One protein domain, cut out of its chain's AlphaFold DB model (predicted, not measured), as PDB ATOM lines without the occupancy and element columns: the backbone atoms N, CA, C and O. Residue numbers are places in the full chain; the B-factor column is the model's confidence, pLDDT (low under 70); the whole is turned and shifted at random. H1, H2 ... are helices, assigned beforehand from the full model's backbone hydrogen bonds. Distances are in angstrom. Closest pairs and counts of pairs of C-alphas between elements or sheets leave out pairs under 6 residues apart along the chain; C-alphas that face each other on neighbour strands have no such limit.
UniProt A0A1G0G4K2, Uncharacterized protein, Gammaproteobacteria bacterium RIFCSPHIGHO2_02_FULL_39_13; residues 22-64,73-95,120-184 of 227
ATOM      1  N   VAL A  22     -13.435   2.076  40.974       54.78
ATOM      2  CA  VAL A  22     -12.863   1.969  39.623       54.78
ATOM      3  C   VAL A  22     -12.340   3.326  39.132       54.78
ATOM      4  O   VAL A  22     -11.233   3.389  38.607       54.78
ATOM      5  N   ALA A  23     -13.058   4.429  39.370       56.78
ATOM      6  CA  ALA A  23     -12.600   5.771  38.998       56.78
ATOM      7  C   ALA A  23     -11.339   6.218  39.768       56.78
ATOM      8  O   ALA A  23     -10.459   6.853  39.187       56.78
ATOM      9  N   ILE A  24     -11.219   5.850  41.049       59.53
ATOM     10  CA  ILE A  24     -10.020   6.120  41.861       59.53
ATOM     11  C   ILE A  24      -8.832   5.267  41.389       59.53
ATOM     12  O   ILE A  24      -7.710   5.758  41.308       59.53
ATOM     13  N   LEU A  25      -9.051   4.004  41.019       53.94
ATOM     14  CA  LEU A  25      -7.979   3.157  40.488       53.94
ATOM     15  C   LEU A  25      -7.473   3.659  39.127       53.94
ATOM     16  O   LEU A  25      -6.265   3.682  38.898       53.94
ATOM     17  N   ILE A  26      -8.364   4.136  38.252       58.16
ATOM     18  CA  ILE A  26      -7.981   4.715  36.955       58.16
ATOM     19  C   ILE A  26      -7.184   6.020  37.142       58.16
ATOM     20  O   ILE A  26      -6.213   6.244  36.419       58.16
ATOM     21  N   SER A  27      -7.525   6.862  38.126       52.09
ATOM     22  CA  SER A  27      -6.792   8.111  38.378       52.09
ATOM     23  C   SER A  27      -5.401   7.876  38.979       52.09
ATOM     24  O   SER A  27      -4.449   8.548  38.584       52.09
ATOM     25  N   VAL A  28      -5.236   6.874  39.848       57.66
ATOM     26  CA  VAL A  28      -3.919   6.490  40.390       57.66
ATOM     27  C   VAL A  28      -3.018   5.904  39.298       57.66
ATOM     28  O   VAL A  28      -1.836   6.240  39.238       57.66
ATOM     29  N   VAL A  29      -3.567   5.096  38.384       56.22
ATOM     30  CA  VAL A  29      -2.811   4.551  37.242       56.22
ATOM     31  C   VAL A  29      -2.436   5.652  36.242       56.22
ATOM     32  O   VAL A  29      -1.310   5.658  35.748       56.22
ATOM     33  N   ALA A  30      -3.312   6.630  35.991       54.56
ATOM     34  CA  ALA A  30      -3.018   7.751  35.096       54.56
ATOM     35  C   ALA A  30      -1.927   8.684  35.653       54.56
ATOM     36  O   ALA A  30      -1.010   9.064  34.921       54.56
ATOM     37  N   VAL A  31      -1.971   9.019  36.948       55.97
ATOM     38  CA  VAL A  31      -0.924   9.830  37.596       55.97
ATOM     39  C   VAL A  31       0.385   9.043  37.698       55.97
ATOM     40  O   VAL A  31       1.442   9.578  37.370       55.97
ATOM     41  N   GLY A  32       0.327   7.757  38.059       53.81
ATOM     42  CA  GLY A  32       1.499   6.881  38.129       53.81
ATOM     43  C   GLY A  32       2.204   6.705  36.781       53.81
ATOM     44  O   GLY A  32       3.423   6.853  36.706       53.81
ATOM     45  N   ALA A  33       1.452   6.472  35.700       55.88
ATOM     46  CA  ALA A  33       2.004   6.372  34.350       55.88
ATOM     47  C   ALA A  33       2.623   7.699  33.887       55.88
ATOM     48  O   ALA A  33       3.719   7.701  33.331       55.88
ATOM     49  N   SER A  34       1.967   8.828  34.174       52.59
ATOM     50  CA  SER A  34       2.461  10.162  33.809       52.59
ATOM     51  C   SER A  34       3.770  10.507  34.522       52.59
ATOM     52  O   SER A  34       4.721  10.962  33.887       52.59
ATOM     53  N   VAL A  35       3.863  10.234  35.831       60.69
ATOM     54  CA  VAL A  35       5.093  10.452  36.609       60.69
ATOM     55  C   VAL A  35       6.201   9.501  36.145       60.69
ATOM     56  O   VAL A  35       7.337   9.936  35.970       60.69
ATOM     57  N   TYR A  36       5.891   8.232  35.866       63.91
ATOM     58  CA  TYR A  36       6.872   7.267  35.358       63.91
ATOM     59  C   TYR A  36       7.437   7.672  33.985       63.91
ATOM     60  O   TYR A  36       8.655   7.702  33.807       63.91
ATOM     61  N   LEU A  37       6.575   8.063  33.038       60.25
ATOM     62  CA  LEU A  37       6.974   8.570  31.718       60.25
ATOM     63  C   LEU A  37       7.825   9.841  31.828       60.25
ATOM     64  O   LEU A  37       8.861   9.942  31.169       60.25
ATOM     65  N   HIS A  38       7.444  10.778  32.698       58.09
ATOM     66  CA  HIS A  38       8.207  12.006  32.916       58.09
ATOM     67  C   HIS A  38       9.596  11.724  33.507       58.09
ATOM     68  O   HIS A  38      10.593  12.311  33.086       58.09
ATOM     69  N   THR A  39       9.683  10.776  34.442       60.56
ATOM     70  CA  THR A  39      10.948  10.399  35.086       60.56
ATOM     71  C   THR A  39      11.884   9.694  34.102       60.56
ATOM     72  O   THR A  39      13.073  10.008  34.057       60.56
ATOM     73  N   GLN A  40      11.354   8.799  33.262       60.12
ATOM     74  CA  GLN A  40      12.138   8.141  32.212       60.12
ATOM     75  C   GLN A  40      12.651   9.142  31.178       60.12
ATOM     76  O   GLN A  40      13.822   9.099  30.802       60.12
ATOM     77  N   PHE A  41      11.815  10.099  30.775       60.09
ATOM     78  CA  PHE A  41      12.233  11.155  29.860       60.09
ATOM     79  C   PHE A  41      13.327  12.046  30.483       60.09
ATOM     80  O   PHE A  41      14.339  12.349  29.845       60.09
ATOM     81  N   MET A  42      13.180  12.418  31.759       59.53
ATOM     82  CA  MET A  42      14.194  13.167  32.511       59.53
ATOM     83  C   MET A  42      15.524  12.409  32.604       59.53
ATOM     84  O   MET A  42      16.584  13.015  32.456       59.53
ATOM     85  N   MET A  43      15.503  11.091  32.813       58.44
ATOM     86  CA  MET A  43      16.734  10.300  32.862       58.44
ATOM     87  C   MET A  43      17.379  10.167  31.488       58.44
ATOM     88  O   MET A  43      18.562  10.448  31.371       58.44
ATOM     89  N   ILE A  44      16.625   9.837  30.436       65.25
ATOM     90  CA  ILE A  44      17.162   9.758  29.066       65.25
ATOM     91  C   ILE A  44      17.806  11.084  28.660       65.25
ATOM     92  O   ILE A  44      18.914  11.094  28.133       65.25
ATOM     93  N   SER A  45      17.154  12.206  28.960       61.00
ATOM     94  CA  SER A  45      17.673  13.525  28.606       61.00
ATOM     95  C   SER A  45      18.935  13.906  29.397       61.00
ATOM     96  O   SER A  45      19.882  14.431  28.812       61.00
ATOM     97  N   LYS A  46      19.024  13.549  30.689       62.59
ATOM     98  CA  LYS A  46      20.260  13.685  31.483       62.59
ATOM     99  C   LYS A  46      21.384  12.782  30.980       62.59
ATOM    100  O   LYS A  46      22.507  13.253  30.826       62.59
ATOM    101  N   THR A  47      21.104  11.508  30.715       65.50
ATOM    102  CA  THR A  47      22.107  10.547  30.230       65.50
ATOM    103  C   THR A  47      22.659  10.988  28.879       65.50
ATOM    104  O   THR A  47      23.864  10.924  28.654       65.50
ATOM    105  N   LEU A  48      21.798  11.520  28.010       64.38
ATOM    106  CA  LEU A  48      22.190  12.024  26.701       64.38
ATOM    107  C   LEU A  48      23.019  13.321  26.800       64.38
ATOM    108  O   LEU A  48      24.022  13.451  26.099       64.38
ATOM    109  N   ALA A  49      22.678  14.226  27.724       63.38
ATOM    110  CA  ALA A  49      23.469  15.430  28.005       63.38
ATOM    111  C   ALA A  49      24.865  15.098  28.577       63.38
ATOM    112  O   ALA A  49      25.881  15.691  28.190       63.38
ATOM    113  N   LEU A  50      24.940  14.109  29.472       67.12
ATOM    114  CA  LEU A  50      26.206  13.597  30.002       67.12
ATOM    115  C   LEU A  50      27.038  12.927  28.904       67.12
ATOM    116  O   LEU A  50      28.250  13.132  28.842       67.12
ATOM    117  N   GLN A  51      26.399  12.186  28.000       69.44
ATOM    118  CA  GLN A  51      27.069  11.546  26.872       69.44
ATOM    119  C   GLN A  51      27.686  12.566  25.906       69.44
ATOM    120  O   GLN A  51      28.842  12.398  25.521       69.44
ATOM    121  N   SER A  52      26.987  13.655  25.556       63.22
ATOM    122  CA  SER A  52      27.603  14.739  24.762       63.22
ATOM    123  C   SER A  52      28.794  15.371  25.457       63.22
ATOM    124  O   SER A  52      29.785  15.671  24.800       63.22
ATOM    125  N   THR A  53      28.712  15.543  26.776       67.62
ATOM    126  CA  THR A  53      29.798  16.150  27.552       67.62
ATOM    127  C   THR A  53      31.050  15.264  27.531       67.62
ATOM    128  O   THR A  53      32.170  15.766  27.431       67.62
ATOM    129  N   GLN A  54      30.875  13.939  27.575       70.00
ATOM    130  CA  GLN A  54      31.982  12.990  27.428       70.00
ATOM    131  C   GLN A  54      32.548  12.968  26.003       70.00
ATOM    132  O   GLN A  54      33.766  12.962  25.831       70.00
ATOM    133  N   LEU A  55      31.686  13.020  24.981       66.50
ATOM    134  CA  LEU A  55      32.116  13.128  23.582       66.50
ATOM    135  C   LEU A  55      32.940  14.403  23.343       66.50
ATOM    136  O   LEU A  55      33.945  14.356  22.636       66.50
ATOM    137  N   GLN A  56      32.572  15.517  23.982       66.12
ATOM    138  CA  GLN A  56      33.332  16.768  23.922       66.12
ATOM    139  C   GLN A  56      34.715  16.658  24.575       66.12
ATOM    140  O   GLN A  56      35.697  17.042  23.945       66.12
ATOM    141  N   HIS A  57      34.833  16.047  25.760       67.94
ATOM    142  CA  HIS A  57      36.146  15.813  26.380       67.94
ATOM    143  C   HIS A  57      37.046  14.888  25.547       67.94
ATOM    144  O   HIS A  57      38.241  15.153  25.382       67.94
ATOM    145  N   SER A  58      36.481  13.812  24.987       66.50
ATOM    146  CA  SER A  58      37.230  12.902  24.112       66.50
ATOM    147  C   SER A  58      37.726  13.624  22.858       66.50
ATOM    148  O   SER A  58      38.864  13.422  22.440       66.50
ATOM    149  N   ARG A  59      36.899  14.506  22.288       65.88
ATOM    150  CA  ARG A  59      37.242  15.341  21.134       65.88
ATOM    151  C   ARG A  59      38.390  16.302  21.435       65.88
ATOM    152  O   ARG A  59      39.315  16.388  20.633       65.88
ATOM    153  N   ASP A  60      38.344  17.017  22.559       65.19
ATOM    154  CA  ASP A  60      39.411  17.955  22.942       65.19
ATOM    155  C   ASP A  60      40.763  17.240  23.069       65.19
ATOM    156  O   ASP A  60      41.789  17.745  22.611       65.19
ATOM    157  N   THR A  61      40.740  16.009  23.584       68.50
ATOM    158  CA  THR A  61      41.926  15.152  23.689       68.50
ATOM    159  C   THR A  61      42.451  14.730  22.310       68.50
ATOM    160  O   THR A  61      43.646  14.846  22.043       68.50
ATOM    161  N   SER A  62      41.575  14.296  21.393       64.69
ATOM    162  CA  SER A  62      41.970  13.917  20.025       64.69
ATOM    163  C   SER A  62      42.526  15.096  19.214       64.69
ATOM    164  O   SER A  62      43.468  14.925  18.444       64.69
ATOM    165  N   MET A  63      42.004  16.310  19.410       60.22
ATOM    166  CA  MET A  63      42.510  17.523  18.751       60.22
ATOM    167  C   MET A  63      43.922  17.898  19.202       60.22
ATOM    168  O   MET A  63      44.745  18.331  18.392       60.22
ATOM    169  N   GLN A  64      44.225  17.694  20.483       64.00
ATOM    170  CA  GLN A  64      45.559  17.938  21.030       64.00
ATOM    171  C   GLN A  64      46.614  17.026  20.384       64.00
ATOM    172  O   GLN A  64      47.771  17.413  20.253       64.00
ATOM    173  N   VAL A  73      42.159  23.259   8.455       74.62
ATOM    174  CA  VAL A  73      40.956  22.782   9.156       74.62
ATOM    175  C   VAL A  73      40.803  23.408  10.549       74.62
ATOM    176  O   VAL A  73      39.680  23.625  11.017       74.62
ATOM    177  N   GLN A  74      41.912  23.751  11.213       80.06
ATOM    178  CA  GLN A  74      41.913  24.387  12.536       80.06
ATOM    179  C   GLN A  74      40.962  25.591  12.678       80.06
ATOM    180  O   GLN A  74      40.179  25.591  13.633       80.06
ATOM    181  N   PRO A  75      40.963  26.605  11.786       82.44
ATOM    182  CA  PRO A  75      40.093  27.770  11.957       82.44
ATOM    183  C   PRO A  75      38.603  27.407  11.880       82.44
ATOM    184  O   PRO A  75      37.810  27.881  12.697       82.44
ATOM    185  N   LEU A  76      38.223  26.514  10.958       84.44
ATOM    186  CA  LEU A  76      36.844  26.035  10.812       84.44
ATOM    187  C   LEU A  76      36.400  25.244  12.050       84.44
ATOM    188  O   LEU A  76      35.278  25.406  12.537       84.44
ATOM    189  N   PHE A  77      37.303  24.443  12.614       82.94
ATOM    190  CA  PHE A  77      37.047  23.703  13.841       82.94
ATOM    191  C   PHE A  77      36.853  24.633  15.048       82.94
ATOM    192  O   PHE A  77      35.881  24.476  15.793       82.94
ATOM    193  N   LEU A  78      37.733  25.627  15.237       84.44
ATOM    194  CA  LEU A  78      37.587  26.617  16.311       84.44
ATOM    195  C   LEU A  78      36.263  27.375  16.187       84.44
ATOM    196  O   LEU A  78      35.582  27.600  17.190       84.44
ATOM    197  N   GLN A  79      35.869  27.747  14.970       86.56
ATOM    198  CA  GLN A  79      34.597  28.421  14.736       86.56
ATOM    199  C   GLN A  79      33.407  27.525  15.117       86.56
ATOM    200  O   GLN A  79      32.496  27.986  15.806       86.56
ATOM    201  N   LEU A  80      33.442  26.231  14.776       84.12
ATOM    202  CA  LEU A  80      32.427  25.265  15.213       84.12
ATOM    203  C   LEU A  80      32.391  25.081  16.729       84.12
ATOM    204  O   LEU A  80      31.313  24.934  17.305       84.12
ATOM    205  N   ASN A  81      33.545  25.110  17.393       85.25
ATOM    206  CA  ASN A  81      33.599  25.020  18.847       85.25
ATOM    207  C   ASN A  81      32.939  26.238  19.513       85.25
ATOM    208  O   ASN A  81      32.137  26.075  20.428       85.25
ATOM    209  N   ASN A  82      33.200  27.446  19.008       86.38
ATOM    210  CA  ASN A  82      32.534  28.662  19.484       86.38
ATOM    211  C   ASN A  82      31.015  28.605  19.265       86.38
ATOM    212  O   ASN A  82      30.247  28.920  20.174       86.38
ATOM    213  N   ILE A  83      30.570  28.135  18.095       86.12
ATOM    214  CA  ILE A  83      29.145  27.926  17.804       86.12
ATOM    215  C   ILE A  83      28.528  26.939  18.801       86.12
ATOM    216  O   ILE A  83      27.469  27.224  19.357       86.12
ATOM    217  N   SER A  84      29.208  25.826  19.096       85.81
ATOM    218  CA  SER A  84      28.756  24.865  20.107       85.81
ATOM    219  C   SER A  84      28.556  25.526  21.473       85.81
ATOM    220  O   SER A  84      27.535  25.281  22.107       85.81
ATOM    221  N   GLN A  85      29.484  26.379  21.919       84.12
ATOM    222  CA  GLN A  85      29.375  27.083  23.204       84.12
ATOM    223  C   GLN A  85      28.223  28.094  23.224       84.12
ATOM    224  O   GLN A  85      27.520  28.213  24.228       84.12
ATOM    225  N   HIS A  86      27.982  28.797  22.116       85.38
ATOM    226  CA  HIS A  86      26.823  29.682  21.993       85.38
ATOM    227  C   HIS A  86      25.501  28.909  21.993       85.38
ATOM    228  O   HIS A  86      24.514  29.383  22.551       85.38
ATOM    229  N   ILE A  87      25.478  27.700  21.427       84.19
ATOM    230  CA  ILE A  87      24.285  26.848  21.423       84.19
ATOM    231  C   ILE A  87      23.917  26.384  22.837       84.19
ATOM    232  O   ILE A  87      22.732  26.350  23.169       84.19
ATOM    233  N   GLN A  88      24.902  26.119  23.703       82.38
ATOM    234  CA  GLN A  88      24.647  25.791  25.115       82.38
ATOM    235  C   GLN A  88      23.897  26.907  25.852       82.38
ATOM    236  O   GLN A  88      23.110  26.636  26.759       82.38
ATOM    237  N   GLN A  89      24.129  28.157  25.445       82.88
ATOM    238  CA  GLN A  89      23.533  29.353  26.042       82.88
ATOM    239  C   GLN A  89      22.178  29.716  25.431       82.88
ATOM    240  O   GLN A  89      21.488  30.587  25.960       82.88
ATOM    241  N   LEU A  90      21.782  29.083  24.320       81.62
ATOM    242  CA  LEU A  90      20.454  29.300  23.757       81.62
ATOM    243  C   LEU A  90      19.410  28.893  24.787       81.62
ATOM    244  O   LEU A  90      19.577  27.923  25.509       81.62
ATOM    245  N   THR A  91      18.304  29.608  24.835       69.81
ATOM    246  CA  THR A  91      17.105  29.175  25.549       69.81
ATOM    247  C   THR A  91      15.986  29.222  24.528       69.81
ATOM    248  O   THR A  91      15.926  30.175  23.741       69.81
ATOM    249  N   VAL A  92      15.146  28.187  24.457       62.53
ATOM    250  CA  VAL A  92      13.981  28.271  23.567       62.53
ATOM    251  C   VAL A  92      13.078  29.362  24.114       62.53
ATOM    252  O   VAL A  92      12.632  29.319  25.259       62.53
ATOM    253  N   VAL A  93      12.808  30.360  23.281       54.56
ATOM    254  CA  VAL A  93      11.647  31.206  23.506       54.56
ATOM    255  C   VAL A  93      10.484  30.434  22.894       54.56
ATOM    256  O   VAL A  93      10.539  30.094  21.710       54.56
ATOM    257  N   PRO A  94       9.460  30.102  23.678       50.72
ATOM    258  CA  PRO A  94       8.370  29.269  23.216       50.72
ATOM    259  C   PRO A  94       7.660  29.899  22.022       50.72
ATOM    260  O   PRO A  94       7.095  30.991  22.109       50.72
ATOM    261  N   THR A  95       7.673  29.192  20.898       46.69
ATOM    262  CA  THR A  95       6.899  29.548  19.716       46.69
ATOM    263  C   THR A  95       5.434  29.210  19.976       46.69
ATOM    264  O   THR A  95       4.995  28.072  19.831       46.69
ATOM    265  N   ASP A 120       8.300  22.377  27.286       62.66
ATOM    266  CA  ASP A 120       8.689  21.460  28.341       62.66
ATOM    267  C   ASP A 120      10.217  21.391  28.298       62.66
ATOM    268  O   ASP A 120      10.781  21.068  27.254       62.66
ATOM    269  N   GLN A 121      10.892  21.801  29.378       63.44
ATOM    270  CA  GLN A 121      12.357  21.743  29.529       63.44
ATOM    271  C   GLN A 121      12.984  20.495  28.868       63.44
ATOM    272  O   GLN A 121      14.019  20.611  28.206       63.44
ATOM    273  N   PRO A 122      12.344  19.313  28.950       66.38
ATOM    274  CA  PRO A 122      12.746  18.145  28.177       66.38
ATOM    275  C   PRO A 122      12.853  18.295  26.638       66.38
ATOM    276  O   PRO A 122      13.794  17.767  26.045       66.38
ATOM    277  N   VAL A 123      11.935  19.000  25.973       71.12
ATOM    278  CA  VAL A 123      11.951  19.248  24.517       71.12
ATOM    279  C   VAL A 123      13.069  20.215  24.136       71.12
ATOM    280  O   VAL A 123      13.780  19.970  23.165       71.12
ATOM    281  N   GLU A 124      13.271  21.279  24.918       76.56
ATOM    282  CA  GLU A 124      14.400  22.199  24.732       76.56
ATOM    283  C   GLU A 124      15.728  21.438  24.744       76.56
ATOM    284  O   GLU A 124      16.551  21.583  23.836       76.56
ATOM    285  N   LEU A 125      15.912  20.603  25.768       76.19
ATOM    286  CA  LEU A 125      17.117  19.810  25.946       76.19
ATOM    287  C   LEU A 125      17.309  18.821  24.791       76.19
ATOM    288  O   LEU A 125      18.410  18.721  24.260       76.19
ATOM    289  N   ALA A 126      16.245  18.147  24.345       79.19
ATOM    290  CA  ALA A 126      16.310  17.217  23.220       79.19
ATOM    291  C   ALA A 126      16.710  17.905  21.902       79.19
ATOM    292  O   ALA A 126      17.545  17.383  21.159       79.19
ATOM    293  N   VAL A 127      16.161  19.090  21.614       84.50
ATOM    294  CA  VAL A 127      16.514  19.837  20.399       84.50
ATOM    295  C   VAL A 127      17.948  20.358  20.478       84.50
ATOM    296  O   VAL A 127      18.700  20.181  19.519       84.50
ATOM    297  N   LYS A 128      18.367  20.936  21.613       85.75
ATOM    298  CA  LYS A 128      19.768  21.346  21.830       85.75
ATOM    299  C   LYS A 128      20.721  20.188  21.602       85.75
ATOM    300  O   LYS A 128      21.712  20.328  20.898       85.75
ATOM    301  N   GLN A 129      20.390  19.034  22.156       83.00
ATOM    302  CA  GLN A 129      21.208  17.845  22.045       83.00
ATOM    303  C   GLN A 129      21.349  17.364  20.599       83.00
ATOM    304  O   GLN A 129      22.450  17.026  20.168       83.00
ATOM    305  N   ASN A 130      20.255  17.379  19.833       84.88
ATOM    306  CA  ASN A 130      20.289  17.070  18.406       84.88
ATOM    307  C   ASN A 130      21.184  18.066  17.652       84.88
ATOM    308  O   ASN A 130      22.059  17.664  16.887       84.88
ATOM    309  N   ILE A 131      21.047  19.361  17.945       90.38
ATOM    310  CA  ILE A 131      21.897  20.400  17.363       90.38
ATOM    311  C   ILE A 131      23.381  20.150  17.685       90.38
ATOM    312  O   ILE A 131      24.209  20.149  16.776       90.38
ATOM    313  N   LEU A 132      23.735  19.905  18.948       88.19
ATOM    314  CA  LEU A 132      25.120  19.642  19.360       88.19
ATOM    315  C   LEU A 132      25.678  18.380  18.708       88.19
ATOM    316  O   LEU A 132      26.834  18.358  18.294       88.19
ATOM    317  N   MET A 133      24.863  17.334  18.579       86.56
ATOM    318  CA  MET A 133      25.237  16.128  17.849       86.56
ATOM    319  C   MET A 133      25.579  16.450  16.390       86.56
ATOM    320  O   MET A 133      26.615  16.003  15.908       86.56
ATOM    321  N   GLN A 134      24.774  17.262  15.701       88.44
ATOM    322  CA  GLN A 134      25.078  17.687  14.329       88.44
ATOM    323  C   GLN A 134      26.349  18.547  14.259       88.44
ATOM    324  O   GLN A 134      27.160  18.361  13.356       88.44
ATOM    325  N   VAL A 135      26.596  19.425  15.238       89.69
ATOM    326  CA  VAL A 135      27.869  20.164  15.331       89.69
ATOM    327  C   VAL A 135      29.056  19.206  15.487       89.69
ATOM    328  O   VAL A 135      30.076  19.390  14.824       89.69
ATOM    329  N   ASN A 136      28.921  18.151  16.293       84.88
ATOM    330  CA  ASN A 136      29.958  17.126  16.437       84.88
ATOM    331  C   ASN A 136      30.179  16.343  15.133       84.88
ATOM    332  O   ASN A 136      31.323  16.092  14.760       84.88
ATOM    333  N   ILE A 137      29.112  15.997  14.405       85.69
ATOM    334  CA  ILE A 137      29.213  15.353  13.085       85.69
ATOM    335  C   ILE A 137      29.947  16.272  12.100       85.69
ATOM    336  O   ILE A 137      30.837  15.809  11.389       85.69
ATOM    337  N   ALA A 138      29.640  17.575  12.098       88.06
ATOM    338  CA  ALA A 138      30.344  18.554  11.276       88.06
ATOM    339  C   ALA A 138      31.840  18.607  11.630       88.06
ATOM    340  O   ALA A 138      32.685  18.502  10.745       88.06
ATOM    341  N   GLN A 139      32.181  18.670  12.919       85.31
ATOM    342  CA  GLN A 139      33.571  18.649  13.386       85.31
ATOM    343  C   GLN A 139      34.309  17.373  12.967       85.31
ATOM    344  O   GLN A 139      35.426  17.456  12.466       85.31
ATOM    345  N   TRP A 140      33.687  16.202  13.108       82.31
ATOM    346  CA  TRP A 140      34.280  14.937  12.673       82.31
ATOM    347  C   TRP A 140      34.485  14.900  11.155       82.31
ATOM    348  O   TRP A 140      35.573  14.608  10.673       82.31
ATOM    349  N   SER A 141      33.462  15.269  10.385       83.69
ATOM    350  CA  SER A 141      33.543  15.285   8.922       83.69
ATOM    351  C   SER A 141      34.605  16.250   8.396       83.69
ATOM    352  O   SER A 141      35.226  15.970   7.377       83.69
ATOM    353  N   LEU A 142      34.861  17.338   9.124       84.94
ATOM    354  CA  LEU A 142      35.914  18.291   8.825       84.94
ATOM    355  C   LEU A 142      37.310  17.662   8.989       84.94
ATOM    356  O   LEU A 142      38.140  17.806   8.099       84.94
ATOM    357  N   LEU A 143      37.543  16.910  10.071       81.69
ATOM    358  CA  LEU A 143      38.799  16.173  10.290       81.69
ATOM    359  C   LEU A 143      39.015  15.056   9.259       81.69
ATOM    360  O   LEU A 143      40.144  14.731   8.915       81.69
ATOM    361  N   HIS A 144      37.927  14.472   8.764       82.75
ATOM    362  CA  HIS A 144      37.951  13.387   7.784       82.75
ATOM    363  C   HIS A 144      37.799  13.868   6.332       82.75
ATOM    364  O   HIS A 144      37.589  13.047   5.439       82.75
ATOM    365  N   HIS A 145      37.882  15.181   6.082       80.38
ATOM    366  CA  HIS A 145      37.747  15.794   4.755       80.38
ATOM    367  C   HIS A 145      36.464  15.399   3.993       80.38
ATOM    368  O   HIS A 145      36.425  15.363   2.762       80.38
ATOM    369  N   ASN A 146      35.383  15.098   4.717       84.81
ATOM    370  CA  ASN A 146      34.104  14.703   4.146       84.81
ATOM    371  C   ASN A 146      33.174  15.913   3.996       84.81
ATOM    372  O   ASN A 146      32.347  16.210   4.861       84.81
ATOM    373  N   GLN A 147      33.300  16.599   2.859       86.94
ATOM    374  CA  GLN A 147      32.534  17.810   2.568       86.94
ATOM    375  C   GLN A 147      31.016  17.573   2.551       86.94
ATOM    376  O   GLN A 147      30.262  18.408   3.043       86.94
ATOM    377  N   THR A 148      30.533  16.447   2.022       89.19
ATOM    378  CA  THR A 148      29.086  16.176   1.934       89.19
ATOM    379  C   THR A 148      28.445  16.053   3.314       89.19
ATOM    380  O   THR A 148      27.408  16.667   3.570       89.19
ATOM    381  N   ILE A 149      29.074  15.294   4.219       86.50
ATOM    382  CA  ILE A 149      28.580  15.132   5.591       86.50
ATOM    383  C   ILE A 149      28.687  16.457   6.350       86.50
ATOM    384  O   ILE A 149      27.735  16.828   7.038       86.50
ATOM    385  N   PHE A 150      29.778  17.204   6.157       90.44
ATOM    386  CA  PHE A 150      29.947  18.538   6.731       90.44
ATOM    387  C   PHE A 150      28.789  19.464   6.347       90.44
ATOM    388  O   PHE A 150      28.087  19.979   7.215       90.44
ATOM    389  N   GLN A 151      28.515  19.607   5.049       90.69
ATOM    390  CA  GLN A 151      27.466  20.495   4.546       90.69
ATOM    391  C   GLN A 151      26.076  20.099   5.044       90.69
ATOM    392  O   GLN A 151      25.290  20.963   5.439       90.69
ATOM    393  N   SER A 152      25.781  18.795   5.066       90.12
ATOM    394  CA  SER A 152      24.513  18.275   5.579       90.12
ATOM    395  C   SER A 152      24.339  18.575   7.068       90.12
ATOM    396  O   SER A 152      23.258  18.986   7.492       90.12
ATOM    397  N   ALA A 153      25.389  18.388   7.865       90.31
ATOM    398  CA  ALA A 153      25.349  18.625   9.302       90.31
ATOM    399  C   ALA A 153      25.147  20.116   9.621       90.31
ATOM    400  O   ALA A 153      24.255  20.466  10.396       90.31
ATOM    401  N   ILE A 154      25.894  21.007   8.957       93.25
ATOM    402  CA  ILE A 154      25.746  22.467   9.097       93.25
ATOM    403  C   ILE A 154      24.346  22.933   8.682       93.25
ATOM    404  O   ILE A 154      23.731  23.748   9.377       93.25
ATOM    405  N   GLN A 155      23.806  22.384   7.590       93.31
ATOM    406  CA  GLN A 155      22.455  22.702   7.137       93.31
ATOM    407  C   GLN A 155      21.400  22.289   8.169       93.31
ATOM    408  O   GLN A 155      20.495  23.069   8.465       93.31
ATOM    409  N   ASN A 156      21.534  21.094   8.748       91.06
ATOM    410  CA  ASN A 156      20.604  20.587   9.753       91.06
ATOM    411  C   ASN A 156      20.626  21.450  11.028       91.06
ATOM    412  O   ASN A 156      19.572  21.843  11.528       91.06
ATOM    413  N   VAL A 157      21.816  21.854  11.492       93.06
ATOM    414  CA  VAL A 157      21.961  22.817  12.600       93.06
ATOM    415  C   VAL A 157      21.228  24.123  12.290       93.06
ATOM    416  O   VAL A 157      20.454  24.602  13.118       93.06
ATOM    417  N   SER A 158      21.440  24.693  11.100       92.25
ATOM    418  CA  SER A 158      20.799  25.946  10.686       92.25
ATOM    419  C   SER A 158      19.269  25.830  10.679       92.25
ATOM    420  O   SER A 158      18.580  26.687  11.236       92.25
ATOM    421  N   THR A 159      18.731  24.734  10.136       92.00
ATOM    422  CA  THR A 159      17.287  24.459  10.109       92.00
ATOM    423  C   THR A 159      16.702  24.329  11.514       92.00
ATOM    424  O   THR A 159      15.711  24.990  11.821       92.00
ATOM    425  N   LEU A 160      17.322  23.542  12.397       89.19
ATOM    426  CA  LEU A 160      16.840  23.353  13.768       89.19
ATOM    427  C   LEU A 160      16.902  24.654  14.585       89.19
ATOM    428  O   LEU A 160      15.977  24.959  15.336       89.19
ATOM    429  N   LEU A 161      17.950  25.463  14.404       90.38
ATOM    430  CA  LEU A 161      18.062  26.778  15.038       90.38
ATOM    431  C   LEU A 161      16.956  27.734  14.580       90.38
ATOM    432  O   LEU A 161      16.336  28.398  15.408       90.38
ATOM    433  N   GLN A 162      16.672  27.779  13.280       89.12
ATOM    434  CA  GLN A 162      15.599  28.613  12.739       89.12
ATOM    435  C   GLN A 162      14.209  28.115  13.146       89.12
ATOM    436  O   GLN A 162      13.313  28.924  13.348       89.12
ATOM    437  N   GLN A 163      14.024  26.803  13.300       85.88
ATOM    438  CA  GLN A 163      12.734  26.216  13.653       85.88
ATOM    439  C   GLN A 163      12.402  26.367  15.143       85.88
ATOM    440  O   GLN A 163      11.271  26.705  15.489       85.88
ATOM    441  N   TYR A 164      13.373  26.122  16.026       84.94
ATOM    442  CA  TYR A 164      13.134  26.034  17.471       84.94
ATOM    443  C   TYR A 164      13.661  27.238  18.259       84.94
ATOM    444  O   TYR A 164      13.174  27.510  19.352       84.94
ATOM    445  N   PHE A 165      14.618  27.992  17.709       87.06
ATOM    446  CA  PHE A 165      15.268  29.115  18.393       87.06
ATOM    447  C   PHE A 165      15.162  30.439  17.627       87.06
ATOM    448  O   PHE A 165      15.866  31.387  17.972       87.06
ATOM    449  N   ALA A 166      14.276  30.556  16.631       85.19
ATOM    450  CA  ALA A 166      14.124  31.757  15.792       85.19
ATOM    451  C   ALA A 166      13.983  33.066  16.594       85.19
ATOM    452  O   ALA A 166      14.453  34.120  16.177       85.19
ATOM    453  N   LEU A 167      13.328  32.980  17.753       81.00
ATOM    454  CA  LEU A 167      13.011  34.100  18.638       81.00
ATOM    455  C   LEU A 167      14.157  34.481  19.598       81.00
ATOM    456  O   LEU A 167      14.072  35.502  20.280       81.00
ATOM    457  N   SER A 168      15.226  33.683  19.677       83.06
ATOM    458  CA  SER A 168      16.400  34.016  20.487       83.06
ATOM    459  C   SER A 168      17.270  35.059  19.781       83.06
ATOM    460  O   SER A 168      17.599  34.927  18.602       83.06
ATOM    461  N   LYS A 169      17.708  36.082  20.527       83.81
ATOM    462  CA  LYS A 169      18.560  37.170  20.013       83.81
ATOM    463  C   LYS A 169      19.897  36.681  19.444       83.81
ATOM    464  O   LYS A 169      20.450  37.334  18.566       83.81
ATOM    465  N   ALA A 170      20.415  35.556  19.940       82.88
ATOM    466  CA  ALA A 170      21.693  34.996  19.499       82.88
ATOM    467  C   ALA A 170      21.580  34.208  18.181       82.88
ATOM    468  O   ALA A 170      22.561  34.081  17.448       82.88
ATOM    469  N   THR A 171      20.389  33.701  17.849       87.00
ATOM    470  CA  THR A 171      20.179  32.789  16.717       87.00
ATOM    471  C   THR A 171      20.590  33.374  15.365       87.00
ATOM    472  O   THR A 171      21.310  32.685  14.642       87.00
ATOM    473  N   PRO A 172      20.237  34.625  15.001       88.06
ATOM    474  CA  PRO A 172      20.648  35.194  13.716       88.06
ATOM    475  C   PRO A 172      22.172  35.260  13.547       88.06
ATOM    476  O   PRO A 172      22.687  34.985  12.466       88.06
ATOM    477  N   ALA A 173      22.905  35.576  14.621       89.56
ATOM    478  CA  ALA A 173      24.365  35.620  14.592       89.56
ATOM    479  C   ALA A 173      24.962  34.221  14.367       89.56
ATOM    480  O   ALA A 173      25.842  34.060  13.521       89.56
ATOM    481  N   ILE A 174      24.439  33.206  15.061       89.31
ATOM    482  CA  ILE A 174      24.883  31.812  14.916       89.31
ATOM    483  C   ILE A 174      24.577  31.288  13.503       89.31
ATOM    484  O   ILE A 174      25.443  30.702  12.857       89.31
ATOM    485  N   VAL A 175      23.375  31.548  12.984       91.69
ATOM    486  CA  VAL A 175      22.971  31.154  11.622       91.69
ATOM    487  C   VAL A 175      23.869  31.802  10.566       91.69
ATOM    488  O   VAL A 175      24.284  31.132   9.621       91.69
ATOM    489  N   ASN A 176      24.233  33.077  10.731       90.50
ATOM    490  CA  ASN A 176      25.161  33.744   9.818       90.50
ATOM    491  C   ASN A 176      26.564  33.121   9.863       90.50
ATOM    492  O   ASN A 176      27.159  32.897   8.812       90.50
ATOM    493  N   GLN A 177      27.074  32.781  11.052       87.81
ATOM    494  CA  GLN A 177      28.357  32.082  11.189       87.81
ATOM    495  C   GLN A 177      28.336  30.708  10.504       87.81
ATOM    496  O   GLN A 177      29.300  30.350   9.828       87.81
ATOM    497  N   LEU A 178      27.236  29.960  10.632       88.31
ATOM    498  CA  LEU A 178      27.045  28.672   9.958       88.31
ATOM    499  C   LEU A 178      26.988  28.822   8.437       88.31
ATOM    500  O   LEU A 178      27.540  27.988   7.728       88.31
ATOM    501  N   LYS A 179      26.385  29.899   7.924       88.50
ATOM    502  CA  LYS A 179      26.361  30.190   6.485       88.50
ATOM    503  C   LYS A 179      27.767  30.433   5.932       88.50
ATOM    504  O   LYS A 179      28.096  29.907   4.874       88.50
ATOM    505  N   THR A 180      28.607  31.173   6.657       85.56
ATOM    506  CA  THR A 180      30.016  31.376   6.282       85.56
ATOM    507  C   THR A 180      30.790  30.056   6.274       85.56
ATOM    508  O   THR A 180      31.557  29.796   5.348       85.56
ATOM    509  N   LEU A 181      30.553  29.188   7.264       85.19
ATOM    510  CA  LEU A 181      31.151  27.850   7.303       85.19
ATOM    511  C   LEU A 181      30.673  26.965   6.153       85.19
ATOM    512  O   LEU A 181      31.470  26.228   5.589       85.19
ATOM    513  N   GLN A 182      29.405  27.072   5.759       83.06
ATOM    514  CA  GLN A 182      28.845  26.312   4.645       83.06
ATOM    515  C   GLN A 182      29.476  26.694   3.295       83.06
ATOM    516  O   GLN A 182      29.518  25.886   2.373       83.06
ATOM    517  N   SER A 183      29.988  27.916   3.149       79.50
ATOM    518  CA  SER A 183      30.738  28.315   1.952       79.50
ATOM    519  C   SER A 183      32.204  27.861   1.951       79.50
ATOM    520  O   SER A 183      32.880  28.022   0.935       79.50
ATOM    521  N   ALA A 184      32.712  27.300   3.052       76.19
ATOM    522  CA  ALA A 184      34.084  26.816   3.111       76.19
ATOM    523  C   ALA A 184      34.242  25.533   2.279       76.19
ATOM    524  O   ALA A 184      33.458  24.587   2.387       76.19
TER     525      ALA A 184
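AT A GLANCE: This is residues 22 to 64, 73 to 95 and 120 to 184 of the 227 residues of an uncharacterized protein of Gammaproteobacteria bacterium RIFCSPHIGHO2_02_FULL_39_13 (UniProt A0A1G0G4K2). Four helices, H2 to H5, pack side by side in an up-and-down bundle, each running against the one before it, and the much longer helix H1 lies along H3 with its first part, residues 22 to 37, sticking out as a free arm. The printed part has 131 residues with five named helices, no named strand, and is all helix; it is loose, with a radius of gyration of the C-alphas of 18.2 A, and spans 65 by 32 by 24 A.

IN THESE COORDINATES: H1, residues 22 to 64, begins at C-alpha 22 (-12.863, 1.969, 39.623) and is 63.4 A long. H2 is residues 73 to 88, 23.0 A; H3 residues 121 to 143, 33.2 A; H4 residues 147 to 164, 25.8 A; H5 residues 171 to 182, 16.2 A, ending at C-alpha 182 (28.845, 26.312, 4.645).

HOW THE PARTS SIT: H3 is the hub. H1 touches it with residues 41 to 52 alone, the same way at a shallow tilt of 25 degrees; the closest C-alphas, of Ser 45 and Ala 126, are 6.7 A apart. H2 touches H3 at 3 degrees, opposite ways, closest at the C-alphas of Phe 77 and Gln 139, 6.2 A. H3 and H4 form a hairpin, closest at the C-alphas of Ala 138 and Phe 150, 4.6 A; H4 and H5 form another, at those of Ser 158 and Val 175, 5.7 A. H5 also touches H2, the C-alphas of Ile 83 and Ile 174 being closest at 6.5 A. H1 and H2 are apart. In H1, H2, H3, H4 and H5 every O i to N i+4 pair is within hydrogen-bond range.

THE WHOLE: The C-alphas of Val 22 and Val 73, the two farthest apart, are 65.3 A apart. Residues 65 to 72 and 96 to 119 are not printed, with C-alpha gaps of 13.6 A and 12.0 A. Of the links printed whole, H3 to H4 is tight and H4 to H5 short. Confidence is under 70 at residues 22 to 53, 55 to 64, 91 to 95 and 120 to 122.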